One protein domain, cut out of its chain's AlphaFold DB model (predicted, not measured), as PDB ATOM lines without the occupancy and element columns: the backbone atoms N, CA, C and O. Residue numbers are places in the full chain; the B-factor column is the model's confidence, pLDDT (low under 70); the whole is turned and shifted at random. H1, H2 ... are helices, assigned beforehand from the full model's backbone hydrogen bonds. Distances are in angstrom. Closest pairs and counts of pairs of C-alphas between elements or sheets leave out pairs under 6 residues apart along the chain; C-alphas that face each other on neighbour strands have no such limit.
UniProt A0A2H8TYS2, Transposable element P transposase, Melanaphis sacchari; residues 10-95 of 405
ATOM      1  N   SER A  10       5.747 -19.077 -66.650       65.00
ATOM      2  CA  SER A  10       5.627 -20.412 -66.040       65.00
ATOM      3  C   SER A  10       6.496 -20.555 -64.784       65.00
ATOM      4  O   SER A  10       6.028 -21.052 -63.763       65.00
ATOM      5  N   LYS A  11       7.720 -20.011 -64.800       66.00
ATOM      6  CA  LYS A  11       8.611 -19.989 -63.628       66.00
ATOM      7  C   LYS A  11       8.045 -19.127 -62.497       66.00
ATOM      8  O   LYS A  11       8.078 -19.537 -61.342       66.00
ATOM      9  N   LEU A  12       7.467 -17.970 -62.831       57.97
ATOM     10  CA  LEU A  12       6.769 -17.099 -61.878       57.97
ATOM     11  C   LEU A  12       5.512 -17.753 -61.288       57.97
ATOM     12  O   LEU A  12       5.231 -17.570 -60.108       57.97
ATOM     13  N   SER A  13       4.770 -18.532 -62.080       62.59
ATOM     14  CA  SER A  13       3.608 -19.299 -61.613       62.59
ATOM     15  C   SER A  13       4.000 -20.370 -60.586       62.59
ATOM     16  O   SER A  13       3.383 -20.449 -59.522       62.59
ATOM     17  N   VAL A  14       5.061 -21.137 -60.858       64.75
ATOM     18  CA  VAL A  14       5.577 -22.163 -59.936       64.75
ATOM     19  C   VAL A  14       6.137 -21.531 -58.659       64.75
ATOM     20  O   VAL A  14       5.815 -21.988 -57.565       64.75
ATOM     21  N   ALA A  15       6.894 -20.436 -58.778       61.88
ATOM     22  CA  ALA A  15       7.406 -19.698 -57.624       61.88
ATOM     23  C   ALA A  15       6.269 -19.141 -56.750       61.88
ATOM     24  O   ALA A  15       6.303 -19.295 -55.531       61.88
ATOM     25  N   LYS A  16       5.216 -18.576 -57.362       57.28
ATOM     26  CA  LYS A  16       4.020 -18.120 -56.637       57.28
ATOM     27  C   LYS A  16       3.331 -19.262 -55.890       57.28
ATOM     28  O   LYS A  16       2.976 -19.055 -54.739       57.28
ATOM     29  N   LYS A  17       3.203 -20.451 -56.496       61.19
ATOM     30  CA  LYS A  17       2.638 -21.659 -55.857       61.19
ATOM     31  C   LYS A  17       3.458 -22.143 -54.656       61.19
ATOM     32  O   LYS A  17       2.891 -22.642 -53.690       61.19
ATOM     33  N   PHE A  18       4.782 -22.009 -54.717       63.88
ATOM     34  CA  PHE A  18       5.678 -22.408 -53.631       63.88
ATOM     35  C   PHE A  18       5.615 -21.422 -52.453       63.88
ATOM     36  O   PHE A  18       5.543 -21.846 -51.301       63.88
ATOM     37  N   ILE A  19       5.544 -20.118 -52.744       59.97
ATOM     38  CA  ILE A  19       5.388 -19.046 -51.746       59.97
ATOM     39  C   ILE A  19       4.025 -19.126 -51.038       59.97
ATOM     40  O   ILE A  19       3.937 -18.871 -49.840       59.97
ATOM     41  N   THR A  20       2.953 -19.516 -51.739       55.91
ATOM     42  CA  THR A  20       1.630 -19.735 -51.122       55.91
ATOM     43  C   THR A  20       1.465 -21.100 -50.457       55.91
ATOM     44  O   THR A  20       0.412 -21.354 -49.874       55.91
ATOM     45  N   SER A  21       2.473 -21.976 -50.501       66.88
ATOM     46  CA  SER A  21       2.392 -23.279 -49.844       66.88
ATOM     47  C   SER A  21       2.392 -23.135 -48.315       66.88
ATOM     48  O   SER A  21       3.136 -22.334 -47.744       66.88
ATOM     49  N   ASN A  22       1.589 -23.957 -47.633       63.38
ATOM     50  CA  ASN A  22       1.537 -24.000 -46.165       63.38
ATOM     51  C   ASN A  22       2.904 -24.318 -45.528       63.38
ATOM     52  O   ASN A  22       3.158 -23.935 -44.391       63.38
ATOM     53  N   ILE A  23       3.802 -24.968 -46.278       65.94
ATOM     54  CA  ILE A  23       5.166 -25.296 -45.848       65.94
ATOM     55  C   ILE A  23       6.008 -24.025 -45.696       65.94
ATOM     56  O   ILE A  23       6.687 -23.862 -44.686       65.94
ATOM     57  N   TYR A  24       5.944 -23.103 -46.661       70.00
ATOM     58  CA  TYR A  24       6.707 -21.855 -46.600       70.00
ATOM     59  C   TYR A  24       6.186 -20.931 -45.486       70.00
ATOM     60  O   TYR A  24       6.986 -20.393 -44.723       70.00
ATOM     61  N   LYS A  25       4.859 -20.837 -45.300       69.25
ATOM     62  CA  LYS A  25       4.261 -20.095 -44.171       69.25
ATOM     63  C   LYS A  25       4.653 -20.676 -42.809       69.25
ATOM     64  O   LYS A  25       5.124 -19.940 -41.949       69.25
ATOM     65  N   GLY A  26       4.548 -21.996 -42.638       72.31
ATOM     66  CA  GLY A  26       4.948 -22.661 -41.394       72.31
ATOM     67  C   GLY A  26       6.456 -22.595 -41.116       72.31
ATOM     68  O   GLY A  26       6.874 -22.657 -39.962       72.31
ATOM     69  N   PHE A  27       7.287 -22.455 -42.153       73.50
ATOM     70  CA  PHE A  27       8.723 -22.216 -42.010       73.50
ATOM     71  C   PHE A  27       9.017 -20.770 -41.595       73.50
ATOM     72  O   PHE A  27       9.785 -20.551 -40.662       73.50
ATOM     73  N   GLN A  28       8.360 -19.796 -42.231       76.31
ATOM     74  CA  GLN A  28       8.479 -18.370 -41.926       76.31
ATOM     75  C   GLN A  28       8.088 -18.042 -40.477       76.31
ATOM     76  O   GLN A  28       8.739 -17.211 -39.851       76.31
ATOM     77  N   GLU A  29       7.074 -18.706 -39.923       80.69
ATOM     78  CA  GLU A  29       6.652 -18.517 -38.526       80.69
ATOM     79  C   GLU A  29       7.657 -19.075 -37.503       80.69
ATOM     80  O   GLU A  29       7.676 -18.641 -36.352       80.69
ATOM     81  N   LYS A  30       8.517 -20.019 -37.909       85.62
ATOM     82  CA  LYS A  30       9.466 -20.709 -37.017       85.62
ATOM     83  C   LYS A  30      10.870 -20.109 -37.000       85.62
ATOM     84  O   LYS A  30      11.671 -20.493 -36.150       85.62
ATOM     85  N   ILE A  31      11.194 -19.201 -37.920       88.56
ATOM     86  CA  ILE A  31      12.533 -18.610 -38.022       88.56
ATOM     87  C   ILE A  31      12.484 -17.089 -37.968       88.56
ATOM     88  O   ILE A  31      11.524 -16.450 -38.384       88.56
ATOM     89  N   ASN A  32      13.564 -16.484 -37.471       90.06
ATOM     90  CA  ASN A  32      13.673 -15.033 -37.485       90.06
ATOM     91  C   ASN A  32      13.881 -14.501 -38.915       90.06
ATOM     92  O   ASN A  32      14.415 -15.183 -39.796       90.06
ATOM     93  N   LYS A  33      13.508 -13.234 -39.111       88.44
ATOM     94  CA  LYS A  33      13.567 -12.544 -40.405       88.44
ATOM     95  C   LYS A  33      14.952 -12.596 -41.061       88.44
ATOM     96  O   LYS A  33      15.044 -12.842 -42.254       88.44
ATOM     97  N   ILE A  34      16.023 -12.407 -40.288       88.50
ATOM     98  CA  ILE A  34      17.402 -12.401 -40.809       88.50
ATOM     99  C   ILE A  34      17.777 -13.778 -41.370       88.50
ATOM    100  O   ILE A  34      18.384 -13.875 -42.431       88.50
ATOM    101  N   THR A  35      17.396 -14.847 -40.671       89.62
ATOM    102  CA  THR A  35      17.669 -16.227 -41.091       89.62
ATOM    103  C   THR A  35      16.890 -16.567 -42.355       89.62
ATOM    104  O   THR A  35      17.451 -17.166 -43.268       89.62
ATOM    105  N   LEU A  36      15.625 -16.145 -42.435       88.81
ATOM    106  CA  LEU A  36      14.808 -16.309 -43.637       88.81
ATOM    107  C   LEU A  36      15.441 -15.593 -44.838       88.81
ATOM    108  O   LEU A  36      15.692 -16.234 -45.856       88.81
ATOM    109  N   GLU A  37      15.771 -14.305 -44.691       90.00
ATOM    110  CA  GLU A  37      16.415 -13.504 -45.744       90.00
ATOM    111  C   GLU A  37      17.741 -14.133 -46.197       90.00
ATOM    112  O   GLU A  37      18.017 -14.234 -47.396       90.00
ATOM    113  N   PHE A  38      18.542 -14.629 -45.251       92.06
ATOM    114  CA  PHE A  38      19.786 -15.326 -45.558       92.06
ATOM    115  C   PHE A  38      19.544 -16.594 -46.385       92.06
ATOM    116  O   PHE A  38      20.188 -16.773 -47.421       92.06
ATOM    117  N   ILE A  39      18.614 -17.459 -45.966       90.19
ATOM    118  CA  ILE A  39      18.283 -18.705 -46.676       90.19
ATOM    119  C   ILE A  39      17.779 -18.401 -48.090       90.19
ATOM    120  O   ILE A  39      18.243 -19.021 -49.050       90.19
ATOM    121  N   GLU A  40      16.888 -17.424 -48.245       88.88
ATOM    122  CA  GLU A  40      16.390 -16.995 -49.555       88.88
ATOM    123  C   GLU A  40      17.520 -16.509 -50.465       88.88
ATOM    124  O   GLU A  40      17.599 -16.901 -51.636       88.88
ATOM    125  N   SER A  41      18.443 -15.718 -49.915       92.12
ATOM    126  CA  SER A  41      19.623 -15.255 -50.642       92.12
ATOM    127  C   SER A  41      20.525 -16.422 -51.060       92.12
ATOM    128  O   SER A  41      21.002 -16.446 -52.200       92.12
ATOM    129  N   GLN A  42      20.704 -17.438 -50.204       93.19
ATOM    130  CA  GLN A  42      21.467 -18.645 -50.546       93.19
ATOM    131  C   GLN A  42      20.809 -19.425 -51.688       93.19
ATOM    132  O   GLN A  42      21.466 -19.697 -52.696       93.19
ATOM    133  N   VAL A  43      19.509 -19.720 -51.596       89.69
ATOM    134  CA  VAL A  43      18.764 -20.431 -52.653       89.69
ATOM    135  C   VAL A  43      18.878 -19.687 -53.988       89.69
ATOM    136  O   VAL A  43      19.142 -20.292 -55.033       89.69
ATOM    137  N   GLY A  44      18.754 -18.359 -53.955       87.56
ATOM    138  CA  GLY A  44      18.813 -17.507 -55.138       87.56
ATOM    139  C   GLY A  44      20.207 -17.322 -55.751       87.56
ATOM    140  O   GLY A  44      20.289 -16.995 -56.939       87.56
ATOM    141  N   ASN A  45      21.292 -17.501 -54.989       91.44
ATOM    142  CA  ASN A  45      22.654 -17.164 -55.429       91.44
ATOM    143  C   ASN A  45      23.623 -18.351 -55.518       91.44
ATOM    144  O   ASN A  45      24.576 -18.271 -56.298       91.44
ATOM    145  N   GLN A  46      23.410 -19.445 -54.782       88.69
ATOM    146  CA  GLN A  46      24.387 -20.540 -54.683       88.69
ATOM    147  C   GLN A  46      24.682 -21.182 -56.046       88.69
ATOM    148  O   GLN A  46      25.844 -21.378 -56.400       88.69
ATOM    149  N   HIS A  47      23.634 -21.417 -56.840       87.44
ATOM    150  CA  HIS A  47      23.708 -22.022 -58.174       87.44
ATOM    151  C   HIS A  47      24.219 -21.059 -59.264       87.44
ATOM    152  O   HIS A  47      24.458 -21.471 -60.400       87.44
ATOM    153  N   LYS A  48      24.370 -19.764 -58.956       89.56
ATOM    154  CA  LYS A  48      24.858 -18.761 -59.908       89.56
ATOM    155  C   LYS A  48      26.381 -18.684 -59.876       89.56
ATOM    156  O   LYS A  48      27.009 -18.789 -58.820       89.56
ATOM    157  N   LYS A  49      26.971 -18.392 -61.041       88.38
ATOM    158  CA  LYS A  49      28.389 -18.013 -61.162       88.38
ATOM    159  C   LYS A  49      28.697 -16.815 -60.257       88.38
ATOM    160  O   LYS A  49      27.833 -15.958 -60.080       88.38
ATOM    161  N   LEU A  50      29.936 -16.710 -59.770       84.81
ATOM    162  CA  LEU A  50      30.377 -15.672 -58.821       84.81
ATOM    163  C   LEU A  50      29.940 -14.250 -59.228       84.81
ATOM    164  O   LEU A  50      29.274 -13.569 -58.454       84.81
ATOM    165  N   ASN A  51      30.199 -13.845 -60.476       84.56
ATOM    166  CA  ASN A  51      29.849 -12.509 -60.990       84.56
ATOM    167  C   ASN A  51      28.336 -12.305 -61.231       84.56
ATOM    168  O   ASN A  51      27.868 -11.180 -61.416       84.56
ATOM    169  N   GLY A  52      27.557 -13.389 -61.246       87.25
ATOM    170  CA  GLY A  52      26.103 -13.379 -61.421       87.25
ATOM    171  C   GLY A  52      25.321 -13.302 -60.110       87.25
ATOM    172  O   GLY A  52      24.105 -13.106 -60.143       87.25
ATOM    173  N   ARG A  53      25.988 -13.443 -58.958       92.06
ATOM    174  CA  ARG A  53      25.351 -13.325 -57.641       92.06
ATOM    175  C   ARG A  53      24.926 -11.877 -57.391       92.06
ATOM    176  O   ARG A  53      25.612 -10.932 -57.795       92.06
ATOM    177  N   ARG A  54      23.758 -11.687 -56.778       90.81
ATOM    178  CA  ARG A  54      23.198 -10.367 -56.457       90.81
ATOM    179  C   ARG A  54      22.746 -10.369 -55.006       90.81
ATOM    180  O   ARG A  54      21.977 -11.233 -54.606       90.81
ATOM    181  N   TYR A  55      23.244  -9.395 -54.253       93.31
ATOM    182  CA  TYR A  55      23.029  -9.284 -52.815       93.31
ATOM    183  C   TYR A  55      22.234  -8.027 -52.501       93.31
ATOM    184  O   TYR A  55      22.562  -6.939 -53.001       93.31
ATOM    185  N   THR A  56      21.223  -8.179 -51.655       93.38
ATOM    186  CA  THR A  56      20.439  -7.070 -51.108       93.38
ATOM    187  C   THR A  56      21.280  -6.233 -50.135       93.38
ATOM    188  O   THR A  56      22.429  -6.566 -49.824       93.38
ATOM    189  N   LEU A  57      20.746  -5.105 -49.659       92.81
ATOM    190  CA  LEU A  57      21.418  -4.333 -48.611       92.81
ATOM    191  C   LEU A  57      21.493  -5.130 -47.299       92.81
ATOM    192  O   LEU A  57      22.558  -5.160 -46.688       92.81
ATOM    193  N   ASN A  58      20.416  -5.825 -46.921       92.56
ATOM    194  CA  ASN A  58      20.377  -6.658 -45.716       92.56
ATOM    195  C   ASN A  58      21.401  -7.793 -45.782       92.56
ATOM    196  O   ASN A  58      22.141  -7.985 -44.820       92.56
ATOM    197  N   ASP A  59      21.544  -8.451 -46.940       93.31
ATOM    198  CA  ASP A  59      22.586  -9.466 -47.155       93.31
ATOM    199  C   ASP A  59      23.981  -8.900 -46.890       93.31
ATOM    200  O   ASP A  59      24.813  -9.528 -46.238       93.31
ATOM    201  N   LYS A  60      24.251  -7.692 -47.401       94.94
ATOM    202  CA  LYS A  60      25.549  -7.036 -47.222       94.94
ATOM    203  C   LYS A  60      25.766  -6.607 -45.776       94.94
ATOM    204  O   LYS A  60      26.885  -6.744 -45.301       94.94
ATOM    205  N   ILE A  61      24.737  -6.119 -45.080       94.12
ATOM    206  CA  ILE A  61      24.815  -5.747 -43.658       94.12
ATOM    207  C   ILE A  61      25.074  -6.988 -42.796       94.12
ATOM    208  O   ILE A  61      25.958  -6.963 -41.942       94.12
ATOM    209  N   PHE A  62      24.365  -8.089 -43.051       94.50
ATOM    210  CA  PHE A  62      24.569  -9.358 -42.355       94.50
ATOM    211  C   PHE A  62      25.960  -9.944 -42.634       94.50
ATOM    212  O   PHE A  62      26.689 -10.321 -41.721       94.50
ATOM    213  N   ALA A  63      26.396  -9.951 -43.892       95.56
ATOM    214  CA  ALA A  63      27.748 -10.366 -44.241       95.56
ATOM    215  C   ALA A  63      28.816  -9.471 -43.585       95.56
ATOM    216  O   ALA A  63      29.838  -9.967 -43.107       95.56
ATOM    217  N   LEU A  64      28.574  -8.158 -43.529       95.19
ATOM    218  CA  LEU A  64      29.464  -7.189 -42.901       95.19
ATOM    219  C   LEU A  64      29.573  -7.404 -41.387       95.19
ATOM    220  O   LEU A  64      30.676  -7.270 -40.857       95.19
ATOM    221  N   SER A  65      28.488  -7.764 -40.696       94.50
ATOM    222  CA  SER A  65      28.529  -8.033 -39.253       94.50
ATOM    223  C   SER A  65      29.414  -9.242 -38.933       94.50
ATOM    224  O   SER A  65      30.260  -9.160 -38.040       94.50
ATOM    225  N   ILE A  66      29.327 -10.313 -39.731       95.00
ATOM    226  CA  ILE A  66      30.215 -11.479 -39.613       95.00
ATOM    227  C   ILE A  66      31.662 -11.068 -39.912       95.00
ATOM    228  O   ILE A  66      32.561 -11.373 -39.128       95.00
ATOM    229  N   PHE A  67      31.891 -10.339 -41.010       95.62
ATOM    230  CA  PHE A  67      33.228  -9.893 -41.414       95.62
ATOM    231  C   PHE A  67      33.903  -9.014 -40.357       95.62
ATOM    232  O   PHE A  67      35.082  -9.209 -40.067       95.62
ATOM    233  N   LYS A  68      33.168  -8.080 -39.743       93.69
ATOM    234  CA  LYS A  68      33.685  -7.208 -38.676       93.69
ATOM    235  C   LYS A  68      33.897  -7.933 -37.354       93.69
ATOM    236  O   LYS A  68      34.786  -7.540 -36.607       93.69
ATOM    237  N   THR A  69      33.137  -8.992 -37.090       94.44
ATOM    238  CA  THR A  69      33.328  -9.830 -35.897       94.44
ATOM    239  C   THR A  69      34.552 -10.732 -36.046       94.44
ATOM    240  O   THR A  69      35.369 -10.833 -35.136       94.44
ATOM    241  N   SER A  70      34.701 -11.395 -37.196       96.12
ATOM    242  CA  SER A  70      35.856 -12.243 -37.486       96.12
ATOM    243  C   SER A  70      36.081 -12.377 -38.995       96.12
ATOM    244  O   SER A  70      35.414 -13.181 -39.657       96.12
ATOM    245  N   PRO A  71      37.084 -11.673 -39.555       95.38
ATOM    246  CA  PRO A  71      37.452 -11.822 -40.962       95.38
ATOM    247  C   PRO A  71      37.864 -13.256 -41.319       95.38
ATOM    248  O   PRO A  71      37.602 -13.724 -42.423       95.38
ATOM    249  N   LYS A  72      38.483 -13.985 -40.376       95.75
ATOM    250  CA  LYS A  72      38.875 -15.392 -40.567       95.75
ATOM    251  C   LYS A  72      37.653 -16.301 -40.697       95.75
ATOM    252  O   LYS A  72      37.595 -17.098 -41.631       95.75
ATOM    253  N   ALA A  73      36.671 -16.152 -39.805       96.00
ATOM    254  CA  ALA A  73      35.422 -16.905 -39.895       96.00
ATOM    255  C   ALA A  73      34.670 -16.550 -41.181       96.00
ATOM    256  O   ALA A  73      34.210 -17.442 -41.885       96.00
ATOM    257  N   TYR A  74      34.628 -15.267 -41.548       96.38
ATOM    258  CA  TYR A  74      34.019 -14.826 -42.800       96.38
ATOM    259  C   TYR A  74      34.661 -15.475 -44.032       96.38
ATOM    260  O   TYR A  74      33.948 -15.983 -44.892       96.38
ATOM    261  N   LYS A  75      35.999 -15.527 -44.098       95.62
ATOM    262  CA  LYS A  75      36.741 -16.203 -45.178       95.62
ATOM    263  C   LYS A  75      36.462 -17.702 -45.261       95.62
ATOM    264  O   LYS A  75      36.519 -18.270 -46.345       95.62
ATOM    265  N   PHE A  76      36.212 -18.356 -44.131       96.38
ATOM    266  CA  PHE A  76      35.796 -19.756 -44.115       96.38
ATOM    267  C   PHE A  76      34.355 -19.902 -44.619       96.38
ATOM    268  O   PHE A  76      34.097 -20.662 -45.549       96.38
ATOM    269  N   LEU A  77      33.433 -19.112 -44.068       95.38
ATOM    270  CA  LEU A  77      32.015 -19.149 -44.416       95.38
ATOM    271  C   LEU A  77      31.755 -18.765 -45.876       95.38
ATOM    272  O   LEU A  77      30.865 -19.340 -46.489       95.38
ATOM    273  N   SER A  78      32.542 -17.866 -46.469       93.38
ATOM    274  CA  SER A  78      32.402 -17.465 -47.877       93.38
ATOM    275  C   SER A  78      32.787 -18.557 -48.879       93.38
ATOM    276  O   SER A  78      32.436 -18.455 -50.055       93.38
ATOM    277  N   LYS A  79      33.476 -19.618 -48.433       92.44
ATOM    278  CA  LYS A  79      33.718 -20.826 -49.241       92.44
ATOM    279  C   LYS A  79      32.512 -21.763 -49.260       92.44
ATOM    280  O   LYS A  79      32.362 -22.532 -50.202       92.44
ATOM    281  N   ILE A  80      31.679 -21.707 -48.223       93.19
ATOM    282  CA  ILE A  80      30.519 -22.587 -48.035       93.19
ATOM    283  C   ILE A  80      29.257 -21.904 -48.572       93.19
ATOM    284  O   ILE A  80      28.501 -22.483 -49.352       93.19
ATOM    285  N   PHE A  81      29.056 -20.647 -48.188       94.44
ATOM    286  CA  PHE A  81      27.880 -19.845 -48.496       94.44
ATOM    287  C   PHE A  81      28.159 -18.823 -49.602       94.44
ATOM    288  O   PHE A  81      29.254 -18.265 -49.716       94.44
ATOM    289  N   ALA A  82      27.136 -18.509 -50.393       94.50
ATOM    290  CA  ALA A  82      27.124 -17.377 -51.303       94.50
ATOM    291  C   ALA A  82      27.102 -16.065 -50.506       94.50
ATOM    292  O   ALA A  82      26.039 -15.530 -50.197       94.50
ATOM    293  N   LEU A  83      28.291 -15.562 -50.167       94.88
ATOM    294  CA  LEU A  83      28.492 -14.285 -49.485       94.88
ATOM    295  C   LEU A  83      29.132 -13.237 -50.419       94.88
ATOM    296  O   LEU A  83      29.809 -13.598 -51.392       94.88
ATOM    297  N   PRO A  84      28.916 -11.930 -50.166       94.44
ATOM    298  CA  PRO A  84      29.625 -10.855 -50.858       94.44
ATOM    299  C   PRO A  84      31.152 -11.003 -50.783       94.44
ATOM    300  O   PRO A  84      31.691 -11.604 -49.864       94.44
ATOM    301  N   CYS A  85      31.886 -10.437 -51.739       91.50
ATOM    302  CA  CYS A  85      33.340 -10.344 -51.599       91.50
ATOM    303  C   CYS A  85      33.730  -9.201 -50.645       91.50
ATOM    304  O   CYS A  85      32.976  -8.235 -50.483       91.50
ATOM    305  N   GLU A  86      34.938  -9.264 -50.072       92.50
ATOM    306  CA  GLU A  86      35.459  -8.230 -49.161       92.50
ATOM    307  C   GLU A  86      35.422  -6.830 -49.791       92.50
ATOM    308  O   GLU A  86      35.015  -5.869 -49.143       92.50
ATOM    309  N   THR A  87      35.736  -6.708 -51.085       91.62
ATOM    310  CA  THR A  87      35.651  -5.440 -51.826       91.62
ATOM    311  C   THR A  87      34.237  -4.859 -51.817       91.62
ATOM    312  O   THR A  87      34.067  -3.657 -51.641       91.62
ATOM    313  N   THR A  88      33.203  -5.697 -51.952       91.88
ATOM    314  CA  THR A  88      31.802  -5.242 -51.895       91.88
ATOM    315  C   THR A  88      31.455  -4.701 -50.509       91.88
ATOM    316  O   THR A  88      30.758  -3.692 -50.406       91.88
ATOM    317  N   LEU A  89      31.951  -5.347 -49.451       93.69
ATOM    318  CA  LEU A  89      31.746  -4.905 -48.072       93.69
ATOM    319  C   LEU A  89      32.505  -3.606 -47.771       93.69
ATOM    320  O   LEU A  89      31.938  -2.684 -47.190       93.69
ATOM    321  N   ASN A  90      33.752  -3.487 -48.226       91.00
ATOM    322  CA  ASN A  90      34.542  -2.263 -48.079       91.00
ATOM    323  C   ASN A  90      33.921  -1.092 -48.853       91.00
ATOM    324  O   ASN A  90      33.853   0.019 -48.334       91.00
ATOM    325  N   ASN A  91      33.380  -1.340 -50.048       90.38
ATOM    326  CA  ASN A  91      32.638  -0.333 -50.807       90.38
ATOM    327  C   ASN A  91      31.349   0.108 -50.102       90.38
ATOM    328  O   ASN A  91      30.935   1.252 -50.270       90.38
ATOM    329  N   LEU A  92      30.708  -0.774 -49.325       91.50
ATOM    330  CA  LEU A  92      29.559  -0.400 -48.501       91.50
ATOM    331  C   LEU A  92      29.984   0.532 -47.359       91.50
ATOM    332  O   LEU A  92      29.339   1.555 -47.157       91.50
ATOM    333  N   LEU A  93      31.074   0.207 -46.657       88.56
ATOM    334  CA  LEU A  93      31.621   1.045 -45.583       88.56
ATOM    335  C   LEU A  93      32.073   2.415 -46.089       88.56
ATOM    336  O   LEU A  93      31.827   3.417 -45.430       88.56
ATOM    337  N   ALA A  94      32.676   2.466 -47.278       87.00
ATOM    338  CA  ALA A  94      33.156   3.704 -47.885       87.00
ATOM    339  C   ALA A  94      32.044   4.730 -48.176       87.00
ATOM    340  O   ALA A  94      32.355   5.865 -48.519       87.00
ATOM    341  N   LYS A  95      30.763   4.351 -48.059       86.69
ATOM    342  CA  LYS A  95      29.630   5.281 -48.171       86.69
ATOM    343  C   LYS A  95      29.439   6.164 -46.938       86.69
ATOM    344  O   LYS A  95      28.718   7.146 -47.035       86.69
TER     345      LYS A  95
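AT A GLANCE: This is residues 10 to 95 of the 405 residues of the protein "Transposable element P transposase" of Melanaphis sacchari (UniProt A0A2H8TYS2). H4 forms the core, with H3, H5 and H6 packed crosswise on it, while residues 10 to 26, from H1 into H2, stick out beyond H3. The 86 printed residues hold six named helices, H1 to H6, and no named strand: all helix. The whole is only just loose, close to compact, with radius of gyration of the C-alphas 14.7 A and spans 39 by 28 by 26 A.

IN THESE COORDINATES: H3, residues 33 to 45, spans 18.2 A; H4, 57 to 69, 18.3 A; H5, 71 to 80, 14.6 A; H6, 86 to 93, 10.7 A; H2, 22 to 28, 9.9 A; H1, 10 to 19, 14.4 A. C-alpha 10 is at (5.627, -20.412, -66.040), C-alpha 93 at (31.621, 1.045, -45.583).

HOW THE PARTS SIT: H4 touches H3 about perpendicular, 76 degrees, closest C-alphas Phe 38 and Asp 59, 6.7 A; H5 at a steep tilt of 51 degrees, Phe 67 and Tyr 74, 5.2 A; H6 about perpendicular, 75 degrees, Leu 64 and Leu 89, 6.1 A. H2 is close but not clearly touching H3. Every O i to N i+4 pair is within hydrogen-bond range except in H5, 4 of 6.

THE WHOLE: The printed part has no cut. The H3 to H4 link is long. Residues 10 to 23 and 25 have pLDDT under 70.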